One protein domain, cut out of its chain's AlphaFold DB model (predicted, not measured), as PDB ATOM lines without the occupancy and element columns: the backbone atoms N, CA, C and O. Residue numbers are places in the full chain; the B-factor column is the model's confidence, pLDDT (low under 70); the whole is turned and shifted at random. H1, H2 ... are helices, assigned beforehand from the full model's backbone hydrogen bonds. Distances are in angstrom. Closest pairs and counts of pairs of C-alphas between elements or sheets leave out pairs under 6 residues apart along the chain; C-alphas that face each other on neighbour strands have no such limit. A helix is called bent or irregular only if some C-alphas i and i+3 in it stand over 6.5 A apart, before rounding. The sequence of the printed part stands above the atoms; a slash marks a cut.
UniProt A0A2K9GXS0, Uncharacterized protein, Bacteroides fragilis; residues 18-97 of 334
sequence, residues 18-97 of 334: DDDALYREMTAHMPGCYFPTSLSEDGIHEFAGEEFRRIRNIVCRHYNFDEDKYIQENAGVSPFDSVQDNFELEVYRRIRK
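AT A GLANCE: This is residues 18 to 97 of the 334 residues of an uncharacterized protein of Bacteroides fragilis (UniProt A0A2K9GXS0). One long helix, H2, is crossed on one side by two shorter helices, H1 and H4, which run the same way roughly side by side, while a small helix, H3, lies near one end of the long axis and touches no helix. A long loop, residues 29 to 40, leads from the end of H1 to the beginning of H2, and the three helices H1, H2 and H4 make the core, with H3 joined to H2 by a tight link. The printed part has 80 residues with four named helices, in the order H1, H2, H3, H4, and no named strand; its class is all helix, with 51 residues in the helices. The whole is compact, with a radius of gyration of the C-alphas of 13.3 A, yet elongated in outline, spanning 41 by 23 by 19 A.

IN THESE COORDINATES: The printed part begins at Asp 18, one residue before H1. H1 is residues 19 to 28, Asp 19 to Ala 28, and measures 14.1 A from first to last C-alpha; its C-alpha 19 is at (41.665, -6.973, 41.484). Residues 29 to 40 follow with no named element. H2, the longest helix with 23 residues, is residues 41 to 63; it runs 33.1 A from C-alpha 41 at (44.525, -30.179, 54.264) to C-alpha 63 at (51.808, -9.062, 29.829). H3 is residues 67 to 73 and measures 9.7 A. H4 is residues 84 to 94, Gln 84 to Arg 94, and measures 15.4 A; its C-alpha 94 is at (37.638, -27.039, 40.939). None of the helices is bent or irregular.

HOW THE PARTS SIT: H1 touches H2 and H4. H1 and H2 stand about perpendicular, at 81 degrees; H2 touches H1 with residues 55 to 59 alone, and the closest C-alphas of the two, those of Met 26 and Ile 55, are 6.2 A apart. H1 and H4 run the same way at a shallow tilt of 33 degrees, only just short of steep, and their closest C-alphas are those of Tyr 23 and Phe 87, 6.9 A apart. H2 also touches H4, with 8 pairs of C-alphas within 8 A, and here H2 takes part with residues 44 to 52 alone. The closest C-alphas of H2 and H4 are those of Ala 48 and Glu 88, 5.5 A apart; the two helices run opposite ways at a steep tilt of 68 degrees, only just short of about perpendicular. Of these three touching pairs 1 is at a shallow tilt, and the packing of the helices is mostly crossed, their lines at large angles, but only just. H3 and H2 are close but not clearly touching, with the C-alphas of Cys 60 and Glu 67 the closest at 7.3 A, and their lines are about perpendicular at 80 degrees. H3 is apart from H1 and apart from H4. In H1, H2, H3 and H4 every O i to N i+4 pair of the backbone is within hydrogen-bond range.

THE WHOLE: The two C-alphas farthest apart are those of Glu 73 and Lys 97, 41.9 A, while the first and last printed C-alphas, Asp 18 and Lys 97, are 32.9 A apart. The printed part has no cut. The link from H1 to H2 is long, with 12 residues, and its C-alphas lie 9 to 20 A from the mean of all C-alphas. The link from H2 to H3 is tight, with 3 residues, and that from H3 to H4 is short, with 10. The mean pLDDT of the printed part is 93.4, and no printed residue is under 70 in this predicted model.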
ATOM      1  N   ASP A  18      42.859  -3.488  38.172       92.12
ATOM      2  CA  ASP A  18      42.073  -3.785  39.374       92.12
ATOM      3  C   ASP A  18      42.014  -5.291  39.688       92.12
ATOM      4  O   ASP A  18      42.231  -6.142  38.816       92.12
ATOM      5  N   ASP A  19      41.700  -5.606  40.949       93.81
ATOM      6  CA  ASP A  19      41.665  -6.973  41.484       93.81
ATOM      7  C   ASP A  19      40.663  -7.876  40.738       93.81
ATOM      8  O   ASP A  19      40.944  -9.053  40.508       93.81
ATOM      9  N   ASP A  20      39.513  -7.347  40.301       94.69
ATOM     10  CA  ASP A  20      38.484  -8.124  39.595       94.69
ATOM     11  C   ASP A  20      38.945  -8.506  38.181       94.69
ATOM     12  O   ASP A  20      38.682  -9.611  37.688       94.69
ATOM     13  N   ALA A  21      39.607  -7.584  37.483       94.81
ATOM     14  CA  ALA A  21      40.212  -7.826  36.184       94.81
ATOM     15  C   ALA A  21      41.372  -8.823  36.295       94.81
ATOM     16  O   ALA A  21      41.418  -9.770  35.508       94.81
ATOM     17  N   LEU A  22      42.242  -8.669  37.299       96.31
ATOM     18  CA  LEU A  22      43.357  -9.582  37.540       96.31
ATOM     19  C   LEU A  22      42.869 -10.993  37.892       96.31
ATOM     20  O   LEU A  22      43.314 -11.969  37.290       96.31
ATOM     21  N   TYR A  23      41.896 -11.113  38.794       97.06
ATOM     22  CA  TYR A  23      41.298 -12.396  39.162       97.06
ATOM     23  C   TYR A  23      40.636 -13.096  37.961       97.06
ATOM     24  O   TYR A  23      40.835 -14.295  37.748       97.06
ATOM     25  N   ARG A  24      39.878 -12.367  37.127       96.31
ATOM     26  CA  ARG A  24      39.287 -12.928  35.894       96.31
ATOM     27  C   ARG A  24      40.343 -13.402  34.903       96.31
ATOM     28  O   ARG A  24      40.182 -14.469  34.320       96.31
ATOM     29  N   GLU A  25      41.411 -12.631  34.729       96.25
ATOM     30  CA  GLU A  25      42.528 -13.015  33.870       96.25
ATOM     31  C   GLU A  25      43.192 -14.297  34.389       96.25
ATOM     32  O   GLU A  25      43.321 -15.269  33.651       96.25
ATOM     33  N   MET A  26      43.531 -14.357  35.680       97.06
ATOM     34  CA  MET A  26      44.143 -15.543  36.285       97.06
ATOM     35  C   MET A  26      43.251 -16.785  36.155       97.06
ATOM     36  O   MET A  26      43.709 -17.849  35.739       97.06
ATOM     37  N   THR A  27      41.958 -16.657  36.459       96.25
ATOM     38  CA  THR A  27      41.004 -17.776  36.378       96.25
ATOM     39  C   THR A  27      40.731 -18.256  34.952       96.25
ATOM     40  O   THR A  27      40.309 -19.404  34.781       96.25
ATOM     41  N   ALA A  28      41.011 -17.442  33.926       96.19
ATOM     42  CA  ALA A  28      40.935 -17.848  32.523       96.19
ATOM     43  C   ALA A  28      42.059 -18.824  32.118       96.19
ATOM     44  O   ALA A  28      41.865 -19.630  31.208       96.19
ATOM     45  N   HIS A  29      43.202 -18.800  32.816       95.81
ATOM     46  CA  HIS A  29      44.333 -19.723  32.603       95.81
ATOM     47  C   HIS A  29      44.248 -21.005  33.448       95.81
ATOM     48  O   HIS A  29      45.097 -21.897  33.324       95.81
ATOM     49  N   MET A  30      43.237 -21.110  34.314       95.94
ATOM     50  CA  MET A  30      42.983 -22.309  35.109       95.94
ATOM     51  C   MET A  30      42.302 -23.403  34.269       95.94
ATOM     52  O   MET A  30      41.367 -23.105  33.520       95.94
ATOM     53  N   PRO A  31      42.660 -24.687  34.447       95.12
ATOM     54  CA  PRO A  31      41.866 -25.793  33.923       95.12
ATOM     55  C   PRO A  31      40.451 -25.831  34.532       95.12
ATOM     56  O   PRO A  31      40.156 -25.222  35.565       95.12
ATOM     57  N   GLY A  32      39.551 -26.572  33.880       95.56
ATOM     58  CA  GLY A  32      38.164 -26.734  34.338       95.56
ATOM     59  C   GLY A  32      38.021 -27.572  35.615       95.56
ATOM     60  O   GLY A  32      37.033 -27.436  36.336       95.56
ATOM     61  N   CYS A  33      39.000 -28.428  35.906       96.06
ATOM     62  CA  CYS A  33      39.090 -29.201  37.137       96.06
ATOM     63  C   CYS A  33      40.544 -29.547  37.473       96.06
ATOM     64  O   CYS A  33      41.403 -29.556  36.590       96.06
ATOM     65  N   TYR A  34      40.783 -29.865  38.746       94.94
ATOM     66  CA  TYR A  34      42.066 -30.339  39.260       94.94
ATOM     67  C   TYR A  34      41.936 -31.726  39.883       94.94
ATOM     68  O   TYR A  34      40.891 -32.069  40.440       94.94
ATOM     69  N   PHE A  35      43.028 -32.480  39.817       91.88
ATOM     70  CA  PHE A  35      43.149 -33.857  40.284       91.88
ATOM     71  C   PHE A  35      44.422 -33.992  41.136       91.88
ATOM     72  O   PHE A  35      45.439 -34.493  40.647       91.88
ATOM     73  N   PRO A  36      44.419 -33.440  42.364       90.31
ATOM     74  CA  PRO A  36      45.608 -33.413  43.207       90.31
ATOM     75  C   PRO A  36      46.018 -34.827  43.632       90.31
ATOM     76  O   PRO A  36      45.189 -35.728  43.754       90.31
ATOM     77  N   THR A  37      47.311 -35.009  43.889       87.06
ATOM     78  CA  THR A  37      47.902 -36.284  44.328       87.06
ATOM     79  C   THR A  37      47.729 -36.548  45.826       87.06
ATOM     80  O   THR A  37      47.990 -37.656  46.282       87.06
ATOM     81  N   SER A  38      47.253 -35.556  46.584       84.50
ATOM     82  CA  SER A  38      46.891 -35.659  47.998       84.50
ATOM     83  C   SER A  38      45.591 -34.902  48.275       84.50
ATOM     84  O   SER A  38      45.309 -33.878  47.650       84.50
ATOM     85  N   LEU A  39      44.803 -35.402  49.231       83.00
ATOM     86  CA  LEU A  39      43.612 -34.727  49.760       83.00
ATOM     87  C   LEU A  39      43.762 -34.305  51.230       83.00
ATOM     88  O   LEU A  39      42.763 -33.947  51.858       83.00
ATOM     89  N   SER A  40      44.974 -34.364  51.798       84.44
ATOM     90  CA  SER A  40      45.229 -33.770  53.114       84.44
ATOM     91  C   SER A  40      45.037 -32.253  53.056       84.44
ATOM     92  O   SER A  40      45.201 -31.646  52.000       84.44
ATOM     93  N   GLU A  41      44.690 -31.636  54.186       81.12
ATOM     94  CA  GLU A  41      44.525 -30.179  54.264       81.12
ATOM     95  C   GLU A  41      45.807 -29.456  53.823       81.12
ATOM     96  O   GLU A  41      45.758 -28.619  52.922       81.12
ATOM     97  N   ASP A  42      46.958 -29.886  54.348       88.94
ATOM     98  CA  ASP A  42      48.273 -29.361  53.968       88.94
ATOM     99  C   ASP A  42      48.582 -29.576  52.478       88.94
ATOM    100  O   ASP A  42      49.048 -28.661  51.805       88.94
ATOM    101  N   GLY A  43      48.277 -30.762  51.934       87.31
ATOM    102  CA  GLY A  43      48.561 -31.089  50.534       87.31
ATOM    103  C   GLY A  43      47.680 -30.315  49.552       87.31
ATOM    104  O   GLY A  43      48.139 -29.896  48.493       87.31
ATOM    105  N   ILE A  44      46.416 -30.076  49.911       91.31
ATOM    106  CA  ILE A  44      45.503 -29.241  49.126       91.31
ATOM    107  C   ILE A  44      45.956 -27.775  49.157       91.31
ATOM    108  O   ILE A  44      45.909 -27.105  48.124       91.31
ATOM    109  N   HIS A  45      46.400 -27.284  50.316       92.62
ATOM    110  CA  HIS A  45      46.906 -25.922  50.449       92.62
ATOM    111  C   HIS A  45      48.201 -25.715  49.648       92.62
ATOM    112  O   HIS A  45      48.311 -24.751  48.888       92.62
ATOM    113  N   GLU A  46      49.146 -26.654  49.740       94.94
ATOM    114  CA  GLU A  46      50.379 -26.642  48.947       94.94
ATOM    115  C   GLU A  46      50.074 -26.628  47.444       94.94
ATOM    116  O   GLU A  46      50.561 -25.751  46.727       94.94
ATOM    117  N   PHE A  47      49.186 -27.518  46.988       95.06
ATOM    118  CA  PHE A  47      48.750 -27.584  45.595       95.06
ATOM    119  C   PHE A  47      48.162 -26.254  45.097       95.06
ATOM    120  O   PHE A  47      48.505 -25.783  44.011       95.06
ATOM    121  N   ALA A  48      47.287 -25.620  45.884       95.94
ATOM    122  CA  ALA A  48      46.699 -24.337  45.511       95.94
ATOM    123  C   ALA A  48      47.756 -23.227  45.410       95.94
ATOM    124  O   ALA A  48      47.727 -22.441  44.459       95.94
ATOM    125  N   GLY A  49      48.728 -23.209  46.324       95.88
ATOM    126  CA  GLY A  49      49.855 -22.281  46.278       95.88
ATOM    127  C   GLY A  49      50.769 -22.498  45.065       95.88
ATOM    128  O   GLY A  49      51.223 -21.534  44.443       95.88
ATOM    129  N   GLU A  50      51.036 -23.746  44.680       95.94
ATOM    130  CA  GLU A  50      51.792 -24.065  43.463       95.94
ATOM    131  C   GLU A  50      51.059 -23.628  42.195       95.94
ATOM    132  O   GLU A  50      51.658 -23.012  41.309       95.94
ATOM    133  N   GLU A  51      49.753 -23.876  42.131       97.19
ATOM    134  CA  GLU A  51      48.921 -23.478  41.000       97.19
ATOM    135  C   GLU A  51      48.820 -21.954  40.873       97.19
ATOM    136  O   GLU A  51      48.905 -21.405  39.769       97.19
ATOM    137  N   PHE A  52      48.734 -21.252  42.005       97.50
ATOM    138  CA  PHE A  52      48.804 -19.796  42.052       97.50
ATOM    139  C   PHE A  52      50.115 -19.284  41.462       97.50
ATOM    140  O   PHE A  52      50.095 -18.447  40.557       97.50
ATOM    141  N   ARG A  53      51.261 -19.839  41.881       97.00
ATOM    142  CA  ARG A  53      52.573 -19.483  41.312       97.00
ATOM    143  C   ARG A  53      52.647 -19.796  39.819       97.00
ATOM    144  O   ARG A  53      53.170 -18.986  39.052       97.00
ATOM    145  N   ARG A  54      52.116 -20.943  39.381       96.69
ATOM    146  CA  ARG A  54      52.089 -21.345  37.966       96.69
ATOM    147  C   ARG A  54      51.339 -20.318  37.120       96.69
ATOM    148  O   ARG A  54      51.873 -19.866  36.105       96.69
ATOM    149  N   ILE A  55      50.133 -19.936  37.536       97.31
ATOM    150  CA  ILE A  55      49.299 -18.984  36.795       97.31
ATOM    151  C   ILE A  55      49.844 -17.562  36.889       97.31
ATOM    152  O   ILE A  55      49.923 -16.895  35.860       97.31
ATOM    153  N   ARG A  56      50.317 -17.123  38.059       96.19
ATOM    154  CA  ARG A  56      51.046 -15.854  38.220       96.19
ATOM    155  C   ARG A  56      52.186 -15.742  37.203       96.19
ATOM    156  O   ARG A  56      52.246 -14.778  36.447       96.19
ATOM    157  N   ASN A  57      53.014 -16.781  37.076       95.94
ATOM    158  CA  ASN A  57      54.101 -16.824  36.092       95.94
ATOM    159  C   ASN A  57      53.617 -16.811  34.630       95.94
ATOM    160  O   ASN A  57      54.344 -16.366  33.739       95.94
ATOM    161  N   ILE A  58      52.426 -17.338  34.335       95.50
ATOM    162  CA  ILE A  58      51.818 -17.247  32.999       95.50
ATOM    163  C   ILE A  58      51.375 -15.811  32.725       95.50
ATOM    164  O   ILE A  58      51.753 -15.266  31.692       95.50
ATOM    165  N   VAL A  59      50.648 -15.188  33.655       95.44
ATOM    166  CA  VAL A  59      50.148 -13.814  33.517       95.44
ATOM    167  C   VAL A  59      51.307 -12.822  33.394       95.44
ATOM    168  O   VAL A  59      51.324 -12.037  32.449       95.44
ATOM    169  N   CYS A  60      52.337 -12.907  34.246       95.00
ATOM    170  CA  CYS A  60      53.505 -12.025  34.138       95.00
ATOM    171  C   CYS A  60      54.170 -12.117  32.758       95.00
ATOM    172  O   CYS A  60      54.467 -11.096  32.142       95.00
ATOM    173  N   ARG A  61      54.336 -13.332  32.217       94.19
ATOM    174  CA  ARG A  61      54.882 -13.529  30.863       94.19
ATOM    175  C   ARG A  61      53.947 -13.016  29.771       94.19
ATOM    176  O   ARG A  61      54.423 -12.433  28.805       94.19
ATOM    177  N   HIS A  62      52.640 -13.218  29.923       93.38
ATOM    178  CA  HIS A  62      51.631 -12.809  28.948       93.38
ATOM    179  C   HIS A  62      51.572 -11.286  28.756       93.38
ATOM    180  O   HIS A  62      51.342 -10.817  27.644       93.38
ATOM    181  N   TYR A  63      51.816 -10.528  29.827       92.75
ATOM    182  CA  TYR A  63      51.808  -9.062  29.829       92.75
ATOM    183  C   TYR A  63      53.214  -8.437  29.848       92.75
ATOM    184  O   TYR A  63      53.333  -7.216  29.896       92.75
ATOM    185  N   ASN A  64      54.281  -9.249  29.823       92.62
ATOM    186  CA  ASN A  64      55.660  -8.801  30.055       92.62
ATOM    187  C   ASN A  64      55.783  -7.918  31.321       92.62
ATOM    188  O   ASN A  64      56.448  -6.881  31.325       92.62
ATOM    189  N   PHE A  65      55.071  -8.313  32.378       93.56
ATOM    190  CA  PHE A  65      54.975  -7.588  33.638       93.56
ATOM    191  C   PHE A  65      56.146  -7.955  34.557       93.56
ATOM    192  O   PHE A  65      56.348  -9.126  34.882       93.56
ATOM    193  N   ASP A  66      56.907  -6.939  34.963       92.75
ATOM    194  CA  ASP A  66      58.012  -7.055  35.916       92.75
ATOM    195  C   ASP A  66      57.490  -6.792  37.331       92.75
ATOM    196  O   ASP A  66      57.375  -5.654  37.794       92.75
ATOM    197  N   GLU A  67      57.120  -7.878  37.997       92.88
ATOM    198  CA  GLU A  67      56.550  -7.825  39.333       92.88
ATOM    199  C   GLU A  67      57.572  -7.403  40.393       92.88
ATOM    200  O   GLU A  67      57.220  -6.651  41.298       92.88
ATOM    201  N   ASP A  68      58.837  -7.812  40.268       93.44
ATOM    202  CA  ASP A  68      59.886  -7.422  41.216       93.44
ATOM    203  C   ASP A  68      60.076  -5.902  41.206       93.44
ATOM    204  O   ASP A  68      60.164  -5.265  42.261       93.44
ATOM    205  N   LYS A  69      60.076  -5.297  40.011       92.44
ATOM    206  CA  LYS A  69      60.090  -3.842  39.863       92.44
ATOM    207  C   LYS A  69      58.830  -3.203  40.450       92.44
ATOM    208  O   LYS A  69      58.940  -2.215  41.174       92.44
ATOM    209  N   TYR A  70      57.648  -3.762  40.180       91.19
ATOM    210  CA  TYR A  70      56.398  -3.243  40.738       91.19
ATOM    211  C   TYR A  70      56.419  -3.246  42.272       91.19
ATOM    212  O   TYR A  70      56.087  -2.235  42.887       91.19
ATOM    213  N   ILE A  71      56.856  -4.343  42.893       92.38
ATOM    214  CA  ILE A  71      56.974  -4.497  44.349       92.38
ATOM    215  C   ILE A  71      57.916  -3.431  44.929       92.38
ATOM    216  O   ILE A  71      57.595  -2.809  45.945       92.38
ATOM    217  N   GLN A  72      59.057  -3.171  44.277       93.00
ATOM    218  CA  GLN A  72      60.000  -2.123  44.692       93.00
ATOM    219  C   GLN A  72      59.382  -0.719  44.638       93.00
ATOM    220  O   GLN A  72      59.650   0.108  45.512       93.00
ATOM    221  N   GLU A  73      58.562  -0.448  43.623       90.94
ATOM    222  CA  GLU A  73      57.911   0.848  43.413       90.94
ATOM    223  C   GLU A  73      56.648   1.029  44.283       90.94
ATOM    224  O   GLU A  73      56.278   2.164  44.586       90.94
ATOM    225  N   ASN A  74      56.026  -0.062  44.754       86.50
ATOM    226  CA  ASN A  74      54.725  -0.064  45.436       86.50
ATOM    227  C   ASN A  74      54.780  -0.686  46.843       86.50
ATOM    228  O   ASN A  74      54.071  -1.638  47.160       86.50
ATOM    229  N   ALA A  75      55.615  -0.109  47.712       85.75
ATOM    230  CA  ALA A  75      55.658  -0.409  49.151       85.75
ATOM    231  C   ALA A  75      55.858  -1.897  49.519       85.75
ATOM    232  O   ALA A  75      55.527  -2.302  50.633       85.75
ATOM    233  N   GLY A  76      56.434  -2.697  48.619       87.06
ATOM    234  CA  GLY A  76      56.730  -4.104  48.866       87.06
ATOM    235  C   GLY A  76      55.549  -5.060  48.681       87.06
ATOM    236  O   GLY A  76      55.666  -6.203  49.110       87.06
ATOM    237  N   VAL A  77      54.437  -4.622  48.080       88.94
ATOM    238  CA  VAL A  77      53.232  -5.451  47.903       88.94
ATOM    239  C   VAL A  77      53.082  -5.867  46.444       88.94
ATOM    240  O   VAL A  77      53.188  -5.031  45.540       88.94
ATOM    241  N   SER A  78      52.827  -7.153  46.209       92.25
ATOM    242  CA  SER A  78      52.501  -7.652  44.877       92.25
ATOM    243  C   SER A  78      51.026  -7.387  44.557       92.25
ATOM    244  O   SER A  78      50.173  -7.574  45.426       92.25
ATOM    245  N   PRO A  79      50.670  -7.023  43.308       92.00
ATOM    246  CA  PRO A  79      49.267  -6.943  42.908       92.00
ATOM    247  C   PRO A  79      48.581  -8.318  42.942       92.00
ATOM    248  O   PRO A  79      47.363  -8.392  42.960       92.00
ATOM    249  N   PHE A  80      49.341  -9.417  42.958       95.88
ATOM    250  CA  PHE A  80      48.781 -10.760  43.064       95.88
ATOM    251  C   PHE A  80      48.366 -11.115  44.501       95.88
ATOM    252  O   PHE A  80      47.480 -11.951  44.677       95.88
ATOM    253  N   ASP A  81      48.949 -10.468  45.519       93.81
ATOM    254  CA  ASP A  81      48.649 -10.752  46.930       93.81
ATOM    255  C   ASP A  81      47.178 -10.442  47.267       93.81
ATOM    256  O   ASP A  81      46.560 -11.145  48.064       93.81
ATOM    257  N   SER A  82      46.579  -9.426  46.627       92.44
ATOM    258  CA  SER A  82      45.175  -9.037  46.850       92.44
ATOM    259  C   SER A  82      44.167 -10.060  46.320       92.44
ATOM    260  O   SER A  82      43.048 -10.147  46.830       92.44
ATOM    261  N   VAL A  83      44.546 -10.852  45.313       96.25
ATOM    262  CA  VAL A  83      43.663 -11.833  44.662       96.25
ATOM    263  C   VAL A  83      43.928 -13.274  45.097       96.25
ATOM    264  O   VAL A  83      43.155 -14.159  44.724       96.25
ATOM    265  N   GLN A  84      44.979 -13.524  45.886       96.12
ATOM    266  CA  GLN A  84      45.427 -14.873  46.242       96.12
ATOM    267  C   GLN A  84      44.339 -15.692  46.951       96.12
ATOM    268  O   GLN A  84      44.021 -16.787  46.493       96.12
ATOM    269  N   ASP A  85      43.700 -15.156  47.994       95.88
ATOM    270  CA  ASP A  85      42.670 -15.888  48.749       95.88
ATOM    271  C   ASP A  85      41.488 -16.307  47.856       95.88
ATOM    272  O   ASP A  85      41.008 -17.442  47.903       95.88
ATOM    273  N   ASN A  86      41.024 -15.395  46.993       96.81
ATOM    274  CA  ASN A  86      39.941 -15.676  46.051       96.81
ATOM    275  C   ASN A  86      40.363 -16.716  45.007       96.81
ATOM    276  O   ASN A  86      39.562 -17.575  44.630       96.81
ATOM    277  N   PHE A  87      41.612 -16.647  44.547       97.31
ATOM    278  CA  PHE A  87      42.186 -17.614  43.622       97.31
ATOM    279  C   PHE A  87      42.252 -19.012  44.246       97.31
ATOM    280  O   PHE A  87      41.789 -19.971  43.630       97.31
ATOM    281  N   GLU A  88      42.775 -19.141  45.467       96.50
ATOM    282  CA  GLU A  88      42.871 -20.425  46.167       96.50
ATOM    283  C   GLU A  88      41.482 -21.033  46.403       96.50
ATOM    284  O   GLU A  88      41.263 -22.212  46.121       96.50
ATOM    285  N   LEU A  89      40.497 -20.218  46.804       96.12
ATOM    286  CA  LEU A  89      39.099 -20.651  46.919       96.12
ATOM    287  C   LEU A  89      38.542 -21.203  45.600       96.12
ATOM    288  O   LEU A  89      37.781 -22.175  45.604       96.12
ATOM    289  N   GLU A  90      38.904 -20.600  44.471       97.62
ATOM    290  CA  GLU A  90      38.495 -21.074  43.152       97.62
ATOM    291  C   GLU A  90      39.205 -22.375  42.755       97.62
ATOM    292  O   GLU A  90      38.562 -23.268  42.196       97.62
ATOM    293  N   VAL A  91      40.481 -22.547  43.121       97.06
ATOM    294  CA  VAL A  91      41.175 -23.838  42.996       97.06
ATOM    295  C   VAL A  91      40.426 -24.910  43.786       97.06
ATOM    296  O   VAL A  91      40.047 -25.932  43.207       97.06
ATOM    297  N   TYR A  92      40.106 -24.659  45.060       94.50
ATOM    298  CA  TYR A  92      39.384 -25.614  45.908       94.50
ATOM    299  C   TYR A  92      38.018 -26.009  45.327       94.50
ATOM    300  O   TYR A  92      37.640 -27.180  45.377       94.50
ATOM    301  N   ARG A  93      37.287 -25.074  44.702       95.56
ATOM    302  CA  ARG A  93      36.009 -25.364  44.014       95.56
ATOM    303  C   ARG A  93      36.162 -26.278  42.796       95.56
ATOM    304  O   ARG A  93      35.211 -26.977  42.435       95.56
ATOM    305  N   ARG A  94      37.329 -26.261  42.148       96.69
ATOM    306  CA  ARG A  94      37.638 -27.039  40.939       96.69
ATOM    307  C   ARG A  94      38.307 -28.382  41.235       96.69
ATOM    308  O   ARG A  94      38.377 -29.216  40.329       96.69
ATOM    309  N   ILE A  95      38.751 -28.623  42.469       93.56
ATOM    310  CA  ILE A  95      39.297 -29.920  42.884       93.56
ATOM    311  C   ILE A  95      38.224 -31.010  42.764       93.56
ATOM    312  O   ILE A  95      37.092 -30.886  43.244       93.56
ATOM    313  N   ARG A  96      38.599 -32.113  42.117       90.62
ATOM    314  CA  ARG A  96      37.834 -33.356  42.075       90.62
ATOM    315  C   ARG A  96      38.524 -34.376  42.961       90.62
ATOM    316  O   ARG A  96      39.720 -34.612  42.843       90.62
ATOM    317  N   LYS A  97      37.745 -34.974  43.859       84.38
ATOM    318  CA  LYS A  97      38.222 -36.061  44.710       84.38
ATOM    319  C   LYS A  97      38.208 -37.352  43.898       84.38
ATOM    320  O   LYS A  97      37.172 -38.007  43.805       84.38
TER     321      LYS A  97